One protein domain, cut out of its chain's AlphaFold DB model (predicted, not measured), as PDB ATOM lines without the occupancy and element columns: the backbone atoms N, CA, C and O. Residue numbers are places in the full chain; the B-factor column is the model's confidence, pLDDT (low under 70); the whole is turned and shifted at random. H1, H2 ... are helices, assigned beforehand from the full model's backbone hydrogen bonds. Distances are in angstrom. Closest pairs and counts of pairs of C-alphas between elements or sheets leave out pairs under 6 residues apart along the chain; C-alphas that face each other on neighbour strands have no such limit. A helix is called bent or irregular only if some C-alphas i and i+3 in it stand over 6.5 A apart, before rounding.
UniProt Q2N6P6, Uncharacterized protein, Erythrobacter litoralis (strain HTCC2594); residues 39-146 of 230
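AT A GLANCE: This is residues 39 to 146 of the 230 residues of an uncharacterized protein of Erythrobacter litoralis (strain HTCC2594) (UniProt Q2N6P6). One very long helix, H4, mildly bent and running nearly straight, makes the longest axis, and its last part, residues 128 to 146, sticks out as a free arm. The shorter helices gather along its other end: H2 packs on H4a at residues 113 to 124, H3 meets H4a at residues 102 to 109, and H1 packs side by side on H3. The printed part has 108 residues with four named helices, in the order H1, H2, H3, H4, and no named strand; the class is all helix. The whole is extended, with a radius of gyration of the C-alphas of 20.2 A, and the C-alphas span 75 by 27 by 18 A.

HOW THE PARTS SIT: H1, residues 39 to 52, H3, residues 77 to 92, and H4a, residues 102 to 132, form an up-and-down bundle, in which each runs against the one before it in the chain. H1 and H3 touch with 15 pairs of C-alphas within 8 A, the closest being those of Tyr 43 and Leu 83, 5.4 A apart. They run opposite ways at a shallow tilt of 7 degrees. H2, residues 64 to 75, touches H1 through residues 50 to 52 of H1 and 68 to 73 of H2, at a steep tilt of 64 degrees, opposite ways; the closest C-alphas are those of Leu 51 and Asp 72, 5.6 A apart. H2 and H3 meet only through their link. H3 and H4a form a helical hairpin; the closest C-alphas are those of Asn 88 and Pro 102, 6.0 A apart, and the tilt is steep at 43 degrees, opposite ways. H2 touches residues 113 to 124 of H4a with 18 pairs of C-alphas within 8 A, the closest being those of Ala 65 and Gly 120, 4.1 A apart. They run opposite ways at a shallow tilt of 34.5 degrees, only just short of steep. H1 and H4a only just touch, with 3 pairs of C-alphas within 8 A, the closest those of Leu 51 and His 116 at 7.6 A; they run the same way at 36 degrees, only just a steep tilt. H4b, residues 135 to 146, is apart from H1, H2 and H3. Every O i to N i+4 pair is within hydrogen-bond range in H3, H4a and H4b, against 9 of 10 in H1 and 6 of 8 in H2.

IN THESE COORDINATES: H1 begins at C-alpha 39, at (21.871, 32.462, -18.759), and is 21.7 A long; it is irregular, with C-alphas 39 and 42 standing 7.4 A apart. H2 is neither bent nor irregular, but only just: C-alphas 70 and 73 are 6.5 A apart. H3 is 22.7 A long and begins at C-alpha 77, at (10.241, 32.340, -0.271). H4, residues 102 to 146, was assigned by its hydrogen bonds as one helix but is bent, with C-alphas 132 and 135 standing 6.7 A apart. H4a is 45.2 A long and H4b is 16.4 A long, and their lines stand at a shallow tilt of 27 degrees. H4b ends at C-alpha 146, at (-2.246, 86.794, 2.159).

THE WHOLE: The two C-alphas farthest apart are those of Asp 95 and Val 146, 74.7 A. Residues 93 to 98 and residues 128 to 146 stand free; without them the body spans 47 by 19 by 16 A. The printed part has no cut. The link from H1 to H2 is long, with 11 residues; H2 to H3 is tight and H3 to H4 is short. The mean pLDDT of the printed part is 80.9, and it is under 70 at residues 58 to 61, 95 to 99 and 128 to 146.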
ATOM      1  N   VAL A  39      22.633  33.718 -18.749       84.81
ATOM      2  CA  VAL A  39      21.871  32.462 -18.759       84.81
ATOM      3  C   VAL A  39      20.914  32.311 -17.570       84.81
ATOM      4  O   VAL A  39      19.896  31.637 -17.716       84.81
ATOM      5  N   ILE A  40      21.209  32.928 -16.420       86.06
ATOM      6  CA  ILE A  40      20.328  32.863 -15.247       86.06
ATOM      7  C   ILE A  40      19.383  34.065 -15.120       86.06
ATOM      8  O   ILE A  40      18.575  34.104 -14.193       86.06
ATOM      9  N   GLU A  41      19.426  35.008 -16.070       91.12
ATOM     10  CA  GLU A  41      18.539  36.177 -16.112       91.12
ATOM     11  C   GLU A  41      17.049  35.813 -15.994       91.12
ATOM     12  O   GLU A  41      16.367  36.462 -15.199       91.12
ATOM     13  N   PRO A  42      16.516  34.770 -16.669       92.62
ATOM     14  CA  PRO A  42      15.097  34.438 -16.551       92.62
ATOM     15  C   PRO A  42      14.672  34.105 -15.114       92.62
ATOM     16  O   PRO A  42      13.595  34.509 -14.684       92.62
ATOM     17  N   TYR A  43      15.531  33.425 -14.347       92.25
ATOM     18  CA  TYR A  43      15.246  33.041 -12.962       92.25
ATOM     19  C   TYR A  43      15.296  34.244 -12.019       92.25
ATOM     20  O   TYR A  43      14.435  34.401 -11.152       92.25
ATOM     21  N   VAL A  44      16.275  35.129 -12.224       91.25
ATOM     22  CA  VAL A  44      16.391  36.393 -11.487       91.25
ATOM     23  C   VAL A  44      15.189  37.299 -11.778       91.25
ATOM     24  O   VAL A  44      14.570  37.824 -10.850       91.25
ATOM     25  N   GLY A  45      14.819  37.448 -13.053       90.44
ATOM     26  CA  GLY A  45      13.663  38.230 -13.489       90.44
ATOM     27  C   GLY A  45      12.357  37.712 -12.890       90.44
ATOM     28  O   GLY A  45      11.607  38.477 -12.284       90.44
ATOM     29  N   GLU A  46      12.128  36.398 -12.948       95.19
ATOM     30  CA  GLU A  46      10.915  35.792 -12.399       95.19
ATOM     31  C   GLU A  46      10.819  35.947 -10.866       95.19
ATOM     32  O   GLU A  46       9.719  36.074 -10.305       95.19
ATOM     33  N   TYR A  47      11.958  35.966 -10.167       96.06
ATOM     34  CA  TYR A  47      11.980  36.236  -8.733       96.06
ATOM     35  C   TYR A  47      11.642  37.703  -8.429       96.06
ATOM     36  O   TYR A  47      10.798  37.970  -7.568       96.06
ATOM     37  N   TYR A  48      12.207  38.651  -9.185       91.56
ATOM     38  CA  TYR A  48      11.842  40.068  -9.086       91.56
ATOM     39  C   TYR A  48      10.357  40.316  -9.350       91.56
ATOM     40  O   TYR A  48       9.742  41.112  -8.638       91.56
ATOM     41  N   ASP A  49       9.769  39.634 -10.329       93.69
ATOM     42  CA  ASP A  49       8.345  39.762 -10.632       93.69
ATOM     43  C   ASP A  49       7.479  39.297  -9.458       93.69
ATOM     44  O   ASP A  49       6.503  39.962  -9.106       93.69
ATOM     45  N   CYS A  50       7.868  38.210  -8.780       94.50
ATOM     46  CA  CYS A  50       7.187  37.788  -7.555       94.50
ATOM     47  C   CYS A  50       7.236  38.878  -6.481       94.50
ATOM     48  O   CYS A  50       6.199  39.217  -5.898       94.50
ATOM     49  N   LEU A  51       8.429  39.423  -6.229       92.38
ATOM     50  CA  LEU A  51       8.652  40.443  -5.207       92.38
ATOM     51  C   LEU A  51       7.869  41.728  -5.507       92.38
ATOM     52  O   LEU A  51       7.342  42.345  -4.593       92.38
ATOM     53  N   ARG A  52       7.720  42.105  -6.783       89.62
ATOM     54  CA  ARG A  52       7.009  43.328  -7.200       89.62
ATOM     55  C   ARG A  52       5.492  43.184  -7.289       89.62
ATOM     56  O   ARG A  52       4.812  44.203  -7.333       89.62
ATOM     57  N   ALA A  53       4.960  41.964  -7.301       88.38
ATOM     58  CA  ALA A  53       3.522  41.710  -7.430       88.38
ATOM     59  C   ALA A  53       2.690  42.085  -6.183       88.38
ATOM     60  O   ALA A  53       1.465  41.944  -6.204       88.38
ATOM     61  N   GLY A  54       3.328  42.521  -5.092       80.19
ATOM     62  CA  GLY A  54       2.647  42.941  -3.870       80.19
ATOM     63  C   GLY A  54       1.748  44.166  -4.074       80.19
ATOM     64  O   GLY A  54       1.995  45.023  -4.922       80.19
ATOM     65  N   SER A  55       0.682  44.251  -3.276       80.44
ATOM     66  CA  SER A  55      -0.158  45.448  -3.150       80.44
ATOM     67  C   SER A  55       0.087  46.075  -1.784       80.44
ATOM     68  O   SER A  55      -0.045  45.392  -0.770       80.44
ATOM     69  N   TYR A  56       0.434  47.361  -1.750       83.81
ATOM     70  CA  TYR A  56       0.928  48.014  -0.536       83.81
ATOM     71  C   TYR A  56      -0.066  49.039  -0.003       83.81
ATOM     72  O   TYR A  56      -0.625  49.840  -0.754       83.81
ATOM     73  N   THR A  57      -0.256  49.035   1.312       74.19
ATOM     74  CA  THR A  57      -1.058  50.037   2.016       74.19
ATOM     75  C   THR A  57      -0.130  51.049   2.668       74.19
ATOM     76  O   THR A  57       0.777  50.673   3.411       74.19
ATOM     77  N   ILE A  58      -0.355  52.335   2.395       68.56
ATOM     78  CA  ILE A  58       0.447  53.437   2.936       68.56
ATOM     79  C   ILE A  58      -0.392  54.221   3.937       68.56
ATOM     80  O   ILE A  58      -1.416  54.799   3.579       68.56
ATOM     81  N   GLY A  59       0.041  54.223   5.197       65.19
ATOM     82  CA  GLY A  59      -0.699  54.798   6.320       65.19
ATOM     83  C   GLY A  59      -0.576  53.944   7.584       65.19
ATOM     84  O   GLY A  59      -0.019  52.851   7.548       65.19
ATOM     85  N   GLU A  60      -1.059  54.462   8.717       66.88
ATOM     86  CA  GLU A  60      -1.173  53.720   9.993       66.88
ATOM     87  C   GLU A  60       0.139  53.103  10.521       66.88
ATOM     88  O   GLU A  60       0.142  52.094  11.219       66.88
ATOM     89  N   GLY A  61       1.281  53.717  10.198       68.62
ATOM     90  CA  GLY A  61       2.597  53.236  10.631       68.62
ATOM     91  C   GLY A  61       3.161  52.080   9.802       68.62
ATOM     92  O   GLY A  61       4.259  51.615  10.103       68.62
ATOM     93  N   ARG A  62       2.474  51.646   8.737       79.25
ATOM     94  CA  ARG A  62       3.010  50.671   7.779       79.25
ATOM     95  C   ARG A  62       3.921  51.358   6.769       79.25
ATOM     96  O   ARG A  62       3.558  52.378   6.183       79.25
ATOM     97  N   THR A  63       5.100  50.782   6.560       85.38
ATOM     98  CA  THR A  63       6.104  51.286   5.616       85.38
ATOM     99  C   THR A  63       6.318  50.283   4.480       85.38
ATOM    100  O   THR A  63       5.966  49.107   4.615       85.38
ATOM    101  N   PHE A  64       6.855  50.723   3.344       86.94
ATOM    102  CA  PHE A  64       7.217  49.840   2.234       86.94
ATOM    103  C   PHE A  64       8.289  48.842   2.665       86.94
ATOM    104  O   PHE A  64       8.135  47.655   2.415       86.94
ATOM    105  N   ALA A  65       9.332  49.275   3.382       88.69
ATOM    106  CA  ALA A  65      10.369  48.368   3.879       88.69
ATOM    107  C   ALA A  65       9.811  47.269   4.798       88.69
ATOM    108  O   ALA A  65      10.281  46.131   4.755       88.69
ATOM    109  N   ALA A  66       8.829  47.608   5.642       90.50
ATOM    110  CA  ALA A  66       8.157  46.644   6.506       90.50
ATOM    111  C   ALA A  66       7.336  45.649   5.679       90.50
ATOM    112  O   ALA A  66       7.562  44.454   5.793       90.50
ATOM    113  N   GLN A  67       6.482  46.132   4.772       92.38
ATOM    114  CA  GLN A  67       5.660  45.278   3.901       92.38
ATOM    115  C   GLN A  67       6.510  44.384   2.990       92.38
ATOM    116  O   GLN A  67       6.231  43.201   2.833       92.38
ATOM    117  N   TYR A  68       7.617  44.896   2.460       94.06
ATOM    118  CA  TYR A  68       8.537  44.095   1.658       94.06
ATOM    119  C   TYR A  68       9.160  42.966   2.481       94.06
ATOM    120  O   TYR A  68       9.250  41.835   2.013       94.06
ATOM    121  N   ARG A  69       9.567  43.249   3.724       93.75
ATOM    122  CA  ARG A  69      10.171  42.252   4.617       93.75
ATOM    123  C   ARG A  69       9.155  41.238   5.149       93.75
ATOM    124  O   ARG A  69       9.489  40.064   5.258       93.75
ATOM    125  N   GLU A  70       7.972  41.698   5.533       93.62
ATOM    126  CA  GLU A  70       6.977  40.925   6.285       93.62
ATOM    127  C   GLU A  70       5.968  40.220   5.376       93.62
ATOM    128  O   GLU A  70       5.504  39.138   5.723       93.62
ATOM    129  N   ASP A  71       5.674  40.788   4.203       93.38
ATOM    130  CA  ASP A  71       4.666  40.266   3.281       93.38
ATOM    131  C   ASP A  71       5.317  39.664   2.023       93.38
ATOM    132  O   ASP A  71       5.071  38.501   1.695       93.38
ATOM    133  N   ASP A  72       6.184  40.408   1.320       94.94
ATOM    134  CA  ASP A  72       6.730  39.945   0.032       94.94
ATOM    135  C   ASP A  72       7.762  38.829   0.179       94.94
ATOM    136  O   ASP A  72       7.662  37.817  -0.521       94.94
ATOM    137  N   LEU A  73       8.752  38.992   1.069       96.19
ATOM    138  CA  LEU A  73       9.796  37.978   1.242       96.19
ATOM    139  C   LEU A  73       9.206  36.614   1.644       96.19
ATOM    140  O   LEU A  73       9.564  35.631   0.991       96.19
ATOM    141  N   PRO A  74       8.282  36.508   2.624       97.19
ATOM    142  CA  PRO A  74       7.670  35.224   2.964       97.19
ATOM    143  C   PRO A  74       6.792  34.672   1.840       97.19
ATOM    144  O   PRO A  74       6.877  33.487   1.527       97.19
ATOM    145  N   ARG A  75       5.996  35.522   1.176       96.19
ATOM    146  CA  ARG A  75       5.143  35.115   0.046       96.19
ATOM    147  C   ARG A  75       5.950  34.536  -1.116       96.19
ATOM    148  O   ARG A  75       5.474  33.635  -1.802       96.19
ATOM    149  N   CYS A  76       7.150  35.058  -1.353       97.12
ATOM    150  CA  CYS A  76       8.021  34.644  -2.449       97.12
ATOM    151  C   CYS A  76       9.109  33.639  -2.041       97.12
ATOM    152  O   CYS A  76       9.902  33.261  -2.902       97.12
ATOM    153  N   ALA A  77       9.160  33.186  -0.784       97.31
ATOM    154  CA  ALA A  77      10.241  32.340  -0.271       97.31
ATOM    155  C   ALA A  77      10.389  31.027  -1.062       97.31
ATOM    156  O   ALA A  77      11.451  30.768  -1.626       97.31
ATOM    157  N   ASP A  78       9.306  30.256  -1.195       97.12
ATOM    158  CA  ASP A  78       9.320  28.971  -1.911       97.12
ATOM    159  C   ASP A  78       9.685  29.138  -3.391       97.12
ATOM    160  O   ASP A  78      10.388  28.314  -3.980       97.12
ATOM    161  N   LYS A  79       9.222  30.234  -4.001       97.12
ATOM    162  CA  LYS A  79       9.543  30.565  -5.388       97.12
ATOM    163  C   LYS A  79      11.020  30.932  -5.543       97.12
ATOM    164  O   LYS A  79      11.633  30.489  -6.507       97.12
ATOM    165  N   GLY A  80      11.589  31.673  -4.593       96.00
ATOM    166  CA  GLY A  80      13.018  31.981  -4.550       96.00
ATOM    167  C   GLY A  80      13.873  30.718  -4.474       96.00
ATOM    168  O   GLY A  80      14.724  30.523  -5.333       96.00
ATOM    169  N   VAL A  81      13.570  29.815  -3.535       97.69
ATOM    170  CA  VAL A  81      14.289  28.533  -3.379       97.69
ATOM    171  C   VAL A  81      14.242  27.699  -4.660       97.69
ATOM    172  O   VAL A  81      15.251  27.136  -5.083       97.69
ATOM    173  N   ARG A  82      13.074  27.627  -5.311       98.06
ATOM    174  CA  ARG A  82      12.931  26.894  -6.574       98.06
ATOM    175  C   ARG A  82      13.779  27.511  -7.691       98.06
ATOM    176  O   ARG A  82      14.510  26.786  -8.358       98.06
ATOM    177  N   LEU A  83      13.683  28.824  -7.889       97.25
ATOM    178  CA  LEU A  83      14.395  29.532  -8.958       97.25
ATOM    179  C   LEU A  83      15.916  29.504  -8.752       97.25
ATOM    180  O   LEU A  83      16.656  29.380  -9.724       97.25
ATOM    181  N   GLU A  84      16.382  29.543  -7.504       96.81
ATOM    182  CA  GLU A  84      17.793  29.354  -7.152       96.81
ATOM    183  C   GLU A  84      18.291  27.956  -7.561       96.81
ATOM    184  O   GLU A  84      19.346  27.813  -8.185       96.81
ATOM    185  N   ALA A  85      17.518  26.908  -7.260       96.69
ATOM    186  CA  ALA A  85      17.860  25.540  -7.639       96.69
ATOM    187  C   ALA A  85      17.867  25.340  -9.166       96.69
ATOM    188  O   ALA A  85      18.753  24.671  -9.700       96.69
ATOM    189  N   GLU A  86      16.910  25.937  -9.878       95.19
ATOM    190  CA  GLU A  86      16.840  25.888 -11.342       95.19
ATOM    191  C   GLU A  86      18.005  26.645 -12.001       95.19
ATOM    192  O   GLU A  86      18.636  26.115 -12.918       95.19
ATOM    193  N   ALA A  87      18.360  27.826 -11.486       92.88
ATOM    194  CA  ALA A  87      19.533  28.578 -11.930       92.88
ATOM    195  C   ALA A  87      20.824  27.757 -11.762       92.88
ATOM    196  O   ALA A  87      21.626  27.651 -12.695       92.88
ATOM    197  N   ASN A  88      20.989  27.101 -10.609       93.44
ATOM    198  CA  ASN A  88      22.111  26.204 -10.337       93.44
ATOM    199  C   ASN A  88      22.166  25.004 -11.290       93.44
ATOM    200  O   ASN A  88      23.240  24.653 -11.780       93.44
ATOM    201  N   ALA A  89      21.022  24.389 -11.596       92.56
ATOM    202  CA  ALA A  89      20.957  23.267 -12.531       92.56
ATOM    203  C   ALA A  89      21.389  23.673 -13.951       92.56
ATOM    204  O   ALA A  89      22.091  22.919 -14.626       92.56
ATOM    205  N   VAL A  90      21.015  24.876 -14.392       90.00
ATOM    206  CA  VAL A  90      21.417  25.400 -15.704       90.00
ATOM    207  C   VAL A  90      22.906  25.731 -15.761       90.00
ATOM    208  O   VAL A  90      23.550  25.455 -16.776       90.00
ATOM    209  N   LEU A  91      23.467  26.285 -14.686       88.50
ATOM    210  CA  LEU A  91      24.901  26.569 -14.600       88.50
ATOM    211  C   LEU A  91      25.739  25.283 -14.562       88.50
ATOM    212  O   LEU A  91      26.753  25.207 -15.250       88.50
ATOM    213  N   ALA A  92      25.281  24.247 -13.852       86.38
ATOM    214  CA  ALA A  92      25.973  22.959 -13.764       86.38
ATOM    215  C   ALA A  92      26.096  22.227 -15.115       86.38
ATOM    216  O   ALA A  92      27.006  21.425 -15.303       86.38
ATOM    217  N   GLY A  93      25.194  22.497 -16.064       78.31
ATOM    218  CA  GLY A  93      25.231  21.921 -17.411       78.31
ATOM    219  C   GLY A  93      26.236  22.576 -18.366       78.31
ATOM    220  O   GLY A  93      26.245  22.228 -19.548       78.31
ATOM    221  N   ARG A  94      27.036  23.549 -17.906       73.75
ATOM    222  CA  ARG A  94      27.957  24.325 -18.747       73.75
ATOM    223  C   ARG A  94      29.408  24.166 -18.297       73.75
ATOM    224  O   ARG A  94      29.761  24.524 -17.181       73.75
ATOM    225  N   ASP A  95      30.265  23.736 -19.222       62.25
ATOM    226  CA  ASP A  95      31.722  23.778 -19.065       62.25
ATOM    227  C   ASP A  95      32.219  25.220 -19.271       62.25
ATOM    228  O   ASP A  95      32.587  25.622 -20.376       62.25
ATOM    229  N   SER A  96      32.180  26.041 -18.221       60.28
ATOM    230  CA  SER A  96      32.761  27.387 -18.232       60.28
ATOM    231  C   SER A  96      33.608  27.615 -16.984       60.28
ATOM    232  O   SER A  96      33.171  27.352 -15.869       60.28
ATOM    233  N   SER A  97      34.823  28.133 -17.182       54.66
ATOM    234  CA  SER A  97      35.725  28.579 -16.110       54.66
ATOM    235  C   SER A  97      35.233  29.832 -15.376       54.66
ATOM    236  O   SER A  97      35.757  30.130 -14.309       54.66
ATOM    237  N   ASP A  98      34.229  30.524 -15.926       57.22
ATOM    238  CA  ASP A  98      33.593  31.721 -15.356       57.22
ATOM    239  C   ASP A  98      32.210  31.391 -14.755       57.22
ATOM    240  O   ASP A  98      31.343  32.256 -14.607       57.22
ATOM    241  N   ALA A  99      31.960  30.112 -14.456       68.94
ATOM    242  CA  ALA A  99      30.696  29.662 -13.897       68.94
ATOM    243  C   ALA A  99      30.555  30.124 -12.440       68.94
ATOM    244  O   ALA A  99      31.311  29.720 -11.558       68.94
ATOM    245  N   MET A 100      29.540  30.956 -12.205       82.31
ATOM    246  CA  MET A 100      29.052  31.321 -10.878       82.31
ATOM    247  C   MET A 100      28.787  30.042 -10.063       82.31
ATOM    248  O   MET A 100      28.104  29.130 -10.540       82.31
ATOM    249  N   THR A 101      29.366  29.939  -8.866       89.38
ATOM    250  CA  THR A 101      29.234  28.736  -8.029       89.38
ATOM    251  C   THR A 101      27.854  28.687  -7.367       89.38
ATOM    252  O   THR A 101      27.203  29.726  -7.241       89.38
ATOM    253  N   PRO A 102      27.397  27.531  -6.843       91.19
ATOM    254  CA  PRO A 102      26.131  27.488  -6.111       91.19
ATOM    255  C   PRO A 102      26.062  28.425  -4.908       91.19
ATOM    256  O   PRO A 102      24.997  28.943  -4.585       91.19
ATOM    257  N   GLN A 103      27.206  28.681  -4.273       91.12
ATOM    258  CA  GLN A 103      27.302  29.648  -3.190       91.12
ATOM    259  C   GLN A 103      27.122  31.087  -3.692       91.12
ATOM    260  O   GLN A 103      26.454  31.876  -3.029       91.12
ATOM    261  N   ASP A 104      27.664  31.416  -4.865       89.50
ATOM    262  CA  ASP A 104      27.489  32.733  -5.484       89.50
ATOM    263  C   ASP A 104      26.037  32.952  -5.931       89.50
ATOM    264  O   ASP A 104      25.497  34.042  -5.765       89.50
ATOM    265  N   VAL A 105      25.370  31.907  -6.437       92.19
ATOM    266  CA  VAL A 105      23.941  31.966  -6.785       92.19
ATOM    267  C   VAL A 105      23.089  32.191  -5.534       92.19
ATOM    268  O   VAL A 105      22.222  33.061  -5.542       92.19
ATOM    269  N   ALA A 106      23.354  31.483  -4.435       93.44
ATOM    270  CA  ALA A 106      22.664  31.737  -3.171       93.44
ATOM    271  C   ALA A 106      22.889  33.186  -2.689       93.44
ATOM    272  O   ALA A 106      21.936  33.895  -2.368       93.44
ATOM    273  N   ALA A 107      24.136  33.671  -2.733       91.00
ATOM    274  CA  ALA A 107      24.469  35.049  -2.375       91.00
ATOM    275  C   ALA A 107      23.752  36.082  -3.264       91.00
ATOM    276  O   ALA A 107      23.279  37.099  -2.758       91.00
ATOM    277  N   LEU A 108      23.603  35.805  -4.562       92.31
ATOM    278  CA  LEU A 108      22.842  36.638  -5.493       92.31
ATOM    279  C   LEU A 108      21.367  36.739  -5.081       92.31
ATOM    280  O   LEU A 108      20.821  37.841  -4.997       92.31
ATOM    281  N   PHE A 109      20.707  35.614  -4.790       94.56
ATOM    282  CA  PHE A 109      19.307  35.619  -4.353       94.56
ATOM    283  C   PHE A 109      19.133  36.304  -2.993       94.56
ATOM    284  O   PHE A 109      18.126  36.984  -2.772       94.56
ATOM    285  N   ASP A 110      20.106  36.183  -2.093       93.69
ATOM    286  CA  ASP A 110      20.145  36.913  -0.823       93.69
ATOM    287  C   ASP A 110      20.264  38.425  -1.048       93.69
ATOM    288  O   ASP A 110      19.523  39.211  -0.445       93.69
ATOM    289  N   GLN A 111      21.132  38.833  -1.975       91.19
ATOM    290  CA  GLN A 111      21.325  40.230  -2.343       91.19
ATOM    291  C   GLN A 111      20.067  40.827  -2.984       91.19
ATOM    292  O   GLN A 111      19.690  41.948  -2.647       91.19
ATOM    293  N   ILE A 112      19.350  40.074  -3.829       92.31
ATOM    294  CA  ILE A 112      18.054  40.499  -4.387       92.31
ATOM    295  C   ILE A 112      17.058  40.822  -3.265       92.31
ATOM    296  O   ILE A 112      16.393  41.862  -3.311       92.31
ATOM    297  N   ARG A 113      16.967  39.968  -2.236       93.75
ATOM    298  CA  ARG A 113      16.070  40.196  -1.089       93.75
ATOM    299  C   ARG A 113      16.465  41.439  -0.298       93.75
ATOM    300  O   ARG A 113      15.596  42.237   0.054       93.75
ATOM    301  N   ALA A 114      17.761  41.617  -0.047       90.44
ATOM    302  CA  ALA A 114      18.282  42.792   0.644       90.44
ATOM    303  C   ALA A 114      17.978  44.083  -0.134       90.44
ATOM    304  O   ALA A 114      17.410  45.019   0.432       90.44
ATOM    305  N   LEU A 115      18.256  44.096  -1.442       88.31
ATOM    306  CA  LEU A 115      17.988  45.231  -2.328       88.31
ATOM    307  C   LEU A 115      16.498  45.562  -2.423       88.31
ATOM    308  O   LEU A 115      16.140  46.740  -2.467       88.31
ATOM    309  N   HIS A 116      15.616  44.555  -2.434       92.06
ATOM    310  CA  HIS A 116      14.168  44.783  -2.412       92.06
ATOM    311  C   HIS A 116      13.784  45.594  -1.174       92.06
ATOM    312  O   HIS A 116      13.236  46.688  -1.298       92.06
ATOM    313  N   VAL A 117      14.177  45.132   0.016       90.75
ATOM    314  CA  VAL A 117      13.891  45.820   1.287       90.75
ATOM    315  C   VAL A 117      14.537  47.209   1.355       90.75
ATOM    316  O   VAL A 117      13.875  48.161   1.777       90.75
ATOM    317  N   ALA A 118      15.788  47.355   0.907       86.69
ATOM    318  CA  ALA A 118      16.487  48.641   0.851       86.69
ATOM    319  C   ALA A 118      15.761  49.645  -0.059       86.69
ATOM    320  O   ALA A 118      15.570  50.807   0.309       86.69
ATOM    321  N   ARG A 119      15.242  49.190  -1.207       86.38
ATOM    322  CA  ARG A 119      14.399  50.009  -2.085       86.38
ATOM    323  C   ARG A 119      13.114  50.448  -1.386       86.38
ATOM    324  O   ARG A 119      12.725  51.606  -1.520       86.38
ATOM    325  N   GLY A 120      12.492  49.572  -0.599       86.94
ATOM    326  CA  GLY A 120      11.362  49.939   0.261       86.94
ATOM    327  C   GLY A 120      11.720  51.065   1.236       86.94
ATOM    328  O   GLY A 120      10.999  52.055   1.327       86.94
ATOM    329  N   ALA A 121      12.878  50.975   1.894       85.44
ATOM    330  CA  ALA A 121      13.347  52.000   2.831       85.44
ATOM    331  C   ALA A 121      13.658  53.340   2.139       85.44
ATOM    332  O   ALA A 121      13.378  54.408   2.687       85.44
ATOM    333  N   SER A 122      14.183  53.295   0.912       81.19
ATOM    334  CA  SER A 122      14.388  54.485   0.081       81.19
ATOM    335  C   SER A 122      13.058  55.174  -0.259       81.19
ATOM    336  O   SER A 122      12.920  56.387  -0.079       81.19
ATOM    337  N   ILE A 123      12.035  54.401  -0.650       81.69
ATOM    338  CA  ILE A 123      10.682  54.924  -0.910       81.69
ATOM    339  C   ILE A 123      10.069  55.507   0.372       81.69
ATOM    340  O   ILE A 123       9.461  56.579   0.332       81.69
ATOM    341  N   ASP A 124      10.255  54.845   1.514       79.75
ATOM    342  CA  ASP A 124       9.801  55.330   2.820       79.75
ATOM    343  C   ASP A 124      10.431  56.682   3.176       79.75
ATOM    344  O   ASP A 124       9.732  57.604   3.605       79.75
ATOM    345  N   SER A 125      11.741  56.823   2.956       75.94
ATOM    346  CA  SER A 125      12.481  58.070   3.173       75.94
ATOM    347  C   SER A 125      11.962  59.193   2.272       75.94
ATOM    348  O   SER A 125      11.607  60.268   2.761       75.94
ATOM    349  N   ALA A 126      11.805  58.926   0.971       71.25
ATOM    350  CA  ALA A 126      11.273  59.891   0.012       71.25
ATOM    351  C   ALA A 126       9.829  60.313   0.346       71.25
ATOM    352  O   ALA A 126       9.480  61.492   0.264       71.25
ATOM    353  N   THR A 127       8.991  59.365   0.768       73.19
ATOM    354  CA  THR A 127       7.601  59.627   1.172       73.19
ATOM    355  C   THR A 127       7.555  60.478   2.436       73.19
ATOM    356  O   THR A 127       6.817  61.462   2.494       73.19
ATOM    357  N   ARG A 128       8.388  60.165   3.434       69.75
ATOM    358  CA  ARG A 128       8.500  60.957   4.665       69.75
ATOM    359  C   ARG A 128       9.002  62.370   4.385       69.75
ATOM    360  O   ARG A 128       8.410  63.315   4.895       69.75
ATOM    361  N   ALA A 129      10.028  62.528   3.552       57.34
ATOM    362  CA  ALA A 129      10.550  63.836   3.161       57.34
ATOM    363  C   ALA A 129       9.466  64.702   2.496       57.34
ATOM    364  O   ALA A 129       9.326  65.880   2.823       57.34
ATOM    365  N   ARG A 130       8.621  64.108   1.641       61.41
ATOM    366  CA  ARG A 130       7.461  64.801   1.054       61.41
ATOM    367  C   ARG A 130       6.421  65.188   2.107       61.41
ATOM    368  O   ARG A 130       5.967  66.323   2.129       61.41
ATOM    369  N   LEU A 131       6.073  64.285   3.022       60.75
ATOM    370  CA  LEU A 131       5.077  64.561   4.065       60.75
ATOM    371  C   LEU A 131       5.540  65.609   5.091       60.75
ATOM    372  O   LEU A 131       4.709  66.359   5.599       60.75
ATOM    373  N   VAL A 132       6.840  65.676   5.389       55.47
ATOM    374  CA  VAL A 132       7.433  66.677   6.296       55.47
ATOM    375  C   VAL A 132       7.499  68.059   5.643       55.47
ATOM    376  O   VAL A 132       7.245  69.057   6.311       55.47
ATOM    377  N   THR A 133       7.761  68.124   4.338       48.97
ATOM    378  CA  THR A 133       7.831  69.390   3.586       48.97
ATOM    379  C   THR A 133       6.452  69.918   3.165       48.97
ATOM    380  O   THR A 133       6.303  71.107   2.897       48.97
ATOM    381  N   GLU A 134       5.404  69.088   3.169       51.25
ATOM    382  CA  GLU A 134       4.038  69.467   2.778       51.25
ATOM    383  C   GLU A 134       3.403  70.574   3.668       51.25
ATOM    384  O   GLU A 134       2.805  71.512   3.135       51.25
ATOM    385  N   PRO A 135       3.498  70.560   5.016       56.53
ATOM    386  CA  PRO A 135       3.056  71.675   5.860       56.53
ATOM    387  C   PRO A 135       3.798  72.987   5.589       56.53
ATOM    388  O   PRO A 135       3.151  74.036   5.558       56.53
ATOM    389  N   GLU A 136       5.111  72.926   5.360       49.31
ATOM    390  CA  GLU A 136       5.953  74.081   5.035       49.31
ATOM    391  C   GLU A 136       5.591  74.635   3.654       49.31
ATOM    392  O   GLU A 136       5.337  75.830   3.512       49.31
ATOM    393  N   TYR A 137       5.413  73.761   2.663       44.69
ATOM    394  CA  TYR A 137       4.935  74.111   1.328       44.69
ATOM    395  C   TYR A 137       3.536  74.749   1.369       44.69
ATOM    396  O   TYR A 137       3.289  75.790   0.753       44.69
ATOM    397  N   ARG A 138       2.616  74.199   2.173       56.72
ATOM    398  CA  ARG A 138       1.285  74.785   2.405       56.72
ATOM    399  C   ARG A 138       1.346  76.104   3.169       56.72
ATOM    400  O   ARG A 138       0.489  76.962   2.969       56.72
ATOM    401  N   GLN A 139       2.310  76.290   4.064       50.06
ATOM    402  CA  GLN A 139       2.515  77.547   4.777       50.06
ATOM    403  C   GLN A 139       3.075  78.628   3.852       50.06
ATOM    404  O   GLN A 139       2.525  79.726   3.841       50.06
ATOM    405  N   VAL A 140       4.053  78.299   3.004       49.69
ATOM    406  CA  VAL A 140       4.552  79.180   1.939       49.69
ATOM    407  C   VAL A 140       3.417  79.560   0.986       49.69
ATOM    408  O   VAL A 140       3.221  80.741   0.714       49.69
ATOM    409  N   ARG A 141       2.578  78.600   0.563       46.41
ATOM    410  CA  ARG A 141       1.369  78.871  -0.243       46.41
ATOM    411  C   ARG A 141       0.353  79.777   0.462       46.41
ATOM    412  O   ARG A 141      -0.252  80.629  -0.182       46.41
ATOM    413  N   ARG A 142       0.146  79.618   1.772       49.50
ATOM    414  CA  ARG A 142      -0.772  80.468   2.553       49.50
ATOM    415  C   ARG A 142      -0.225  81.878   2.762       49.50
ATOM    416  O   ARG A 142      -0.974  82.835   2.618       49.50
ATOM    417  N   GLN A 143       1.066  82.019   3.050       46.06
ATOM    418  CA  GLN A 143       1.736  83.319   3.164       46.06
ATOM    419  C   GLN A 143       1.738  84.063   1.821       46.06
ATOM    420  O   GLN A 143       1.485  85.264   1.784       46.06
ATOM    421  N   ALA A 144       1.902  83.332   0.718       44.81
ATOM    422  CA  ALA A 144       1.713  83.827  -0.640       44.81
ATOM    423  C   ALA A 144       0.284  84.332  -0.928       44.81
ATOM    424  O   ALA A 144       0.122  85.327  -1.626       44.81
ATOM    425  N   ALA A 145      -0.750  83.680  -0.387       45.03
ATOM    426  CA  ALA A 145      -2.149  84.061  -0.604       45.03
ATOM    427  C   ALA A 145      -2.592  85.312   0.187       45.03
ATOM    428  O   ALA A 145      -3.523  86.002  -0.223       45.03
ATOM    429  N   VAL A 146      -1.935  85.622   1.312       44.00
ATOM    430  CA  VAL A 146      -2.246  86.794   2.159       44.00
ATOM    431  C   VAL A 146      -1.690  88.107   1.570       44.00
ATOM    432  O   VAL A 146      -2.186  89.181   1.897       44.00
TER     433      VAL A 146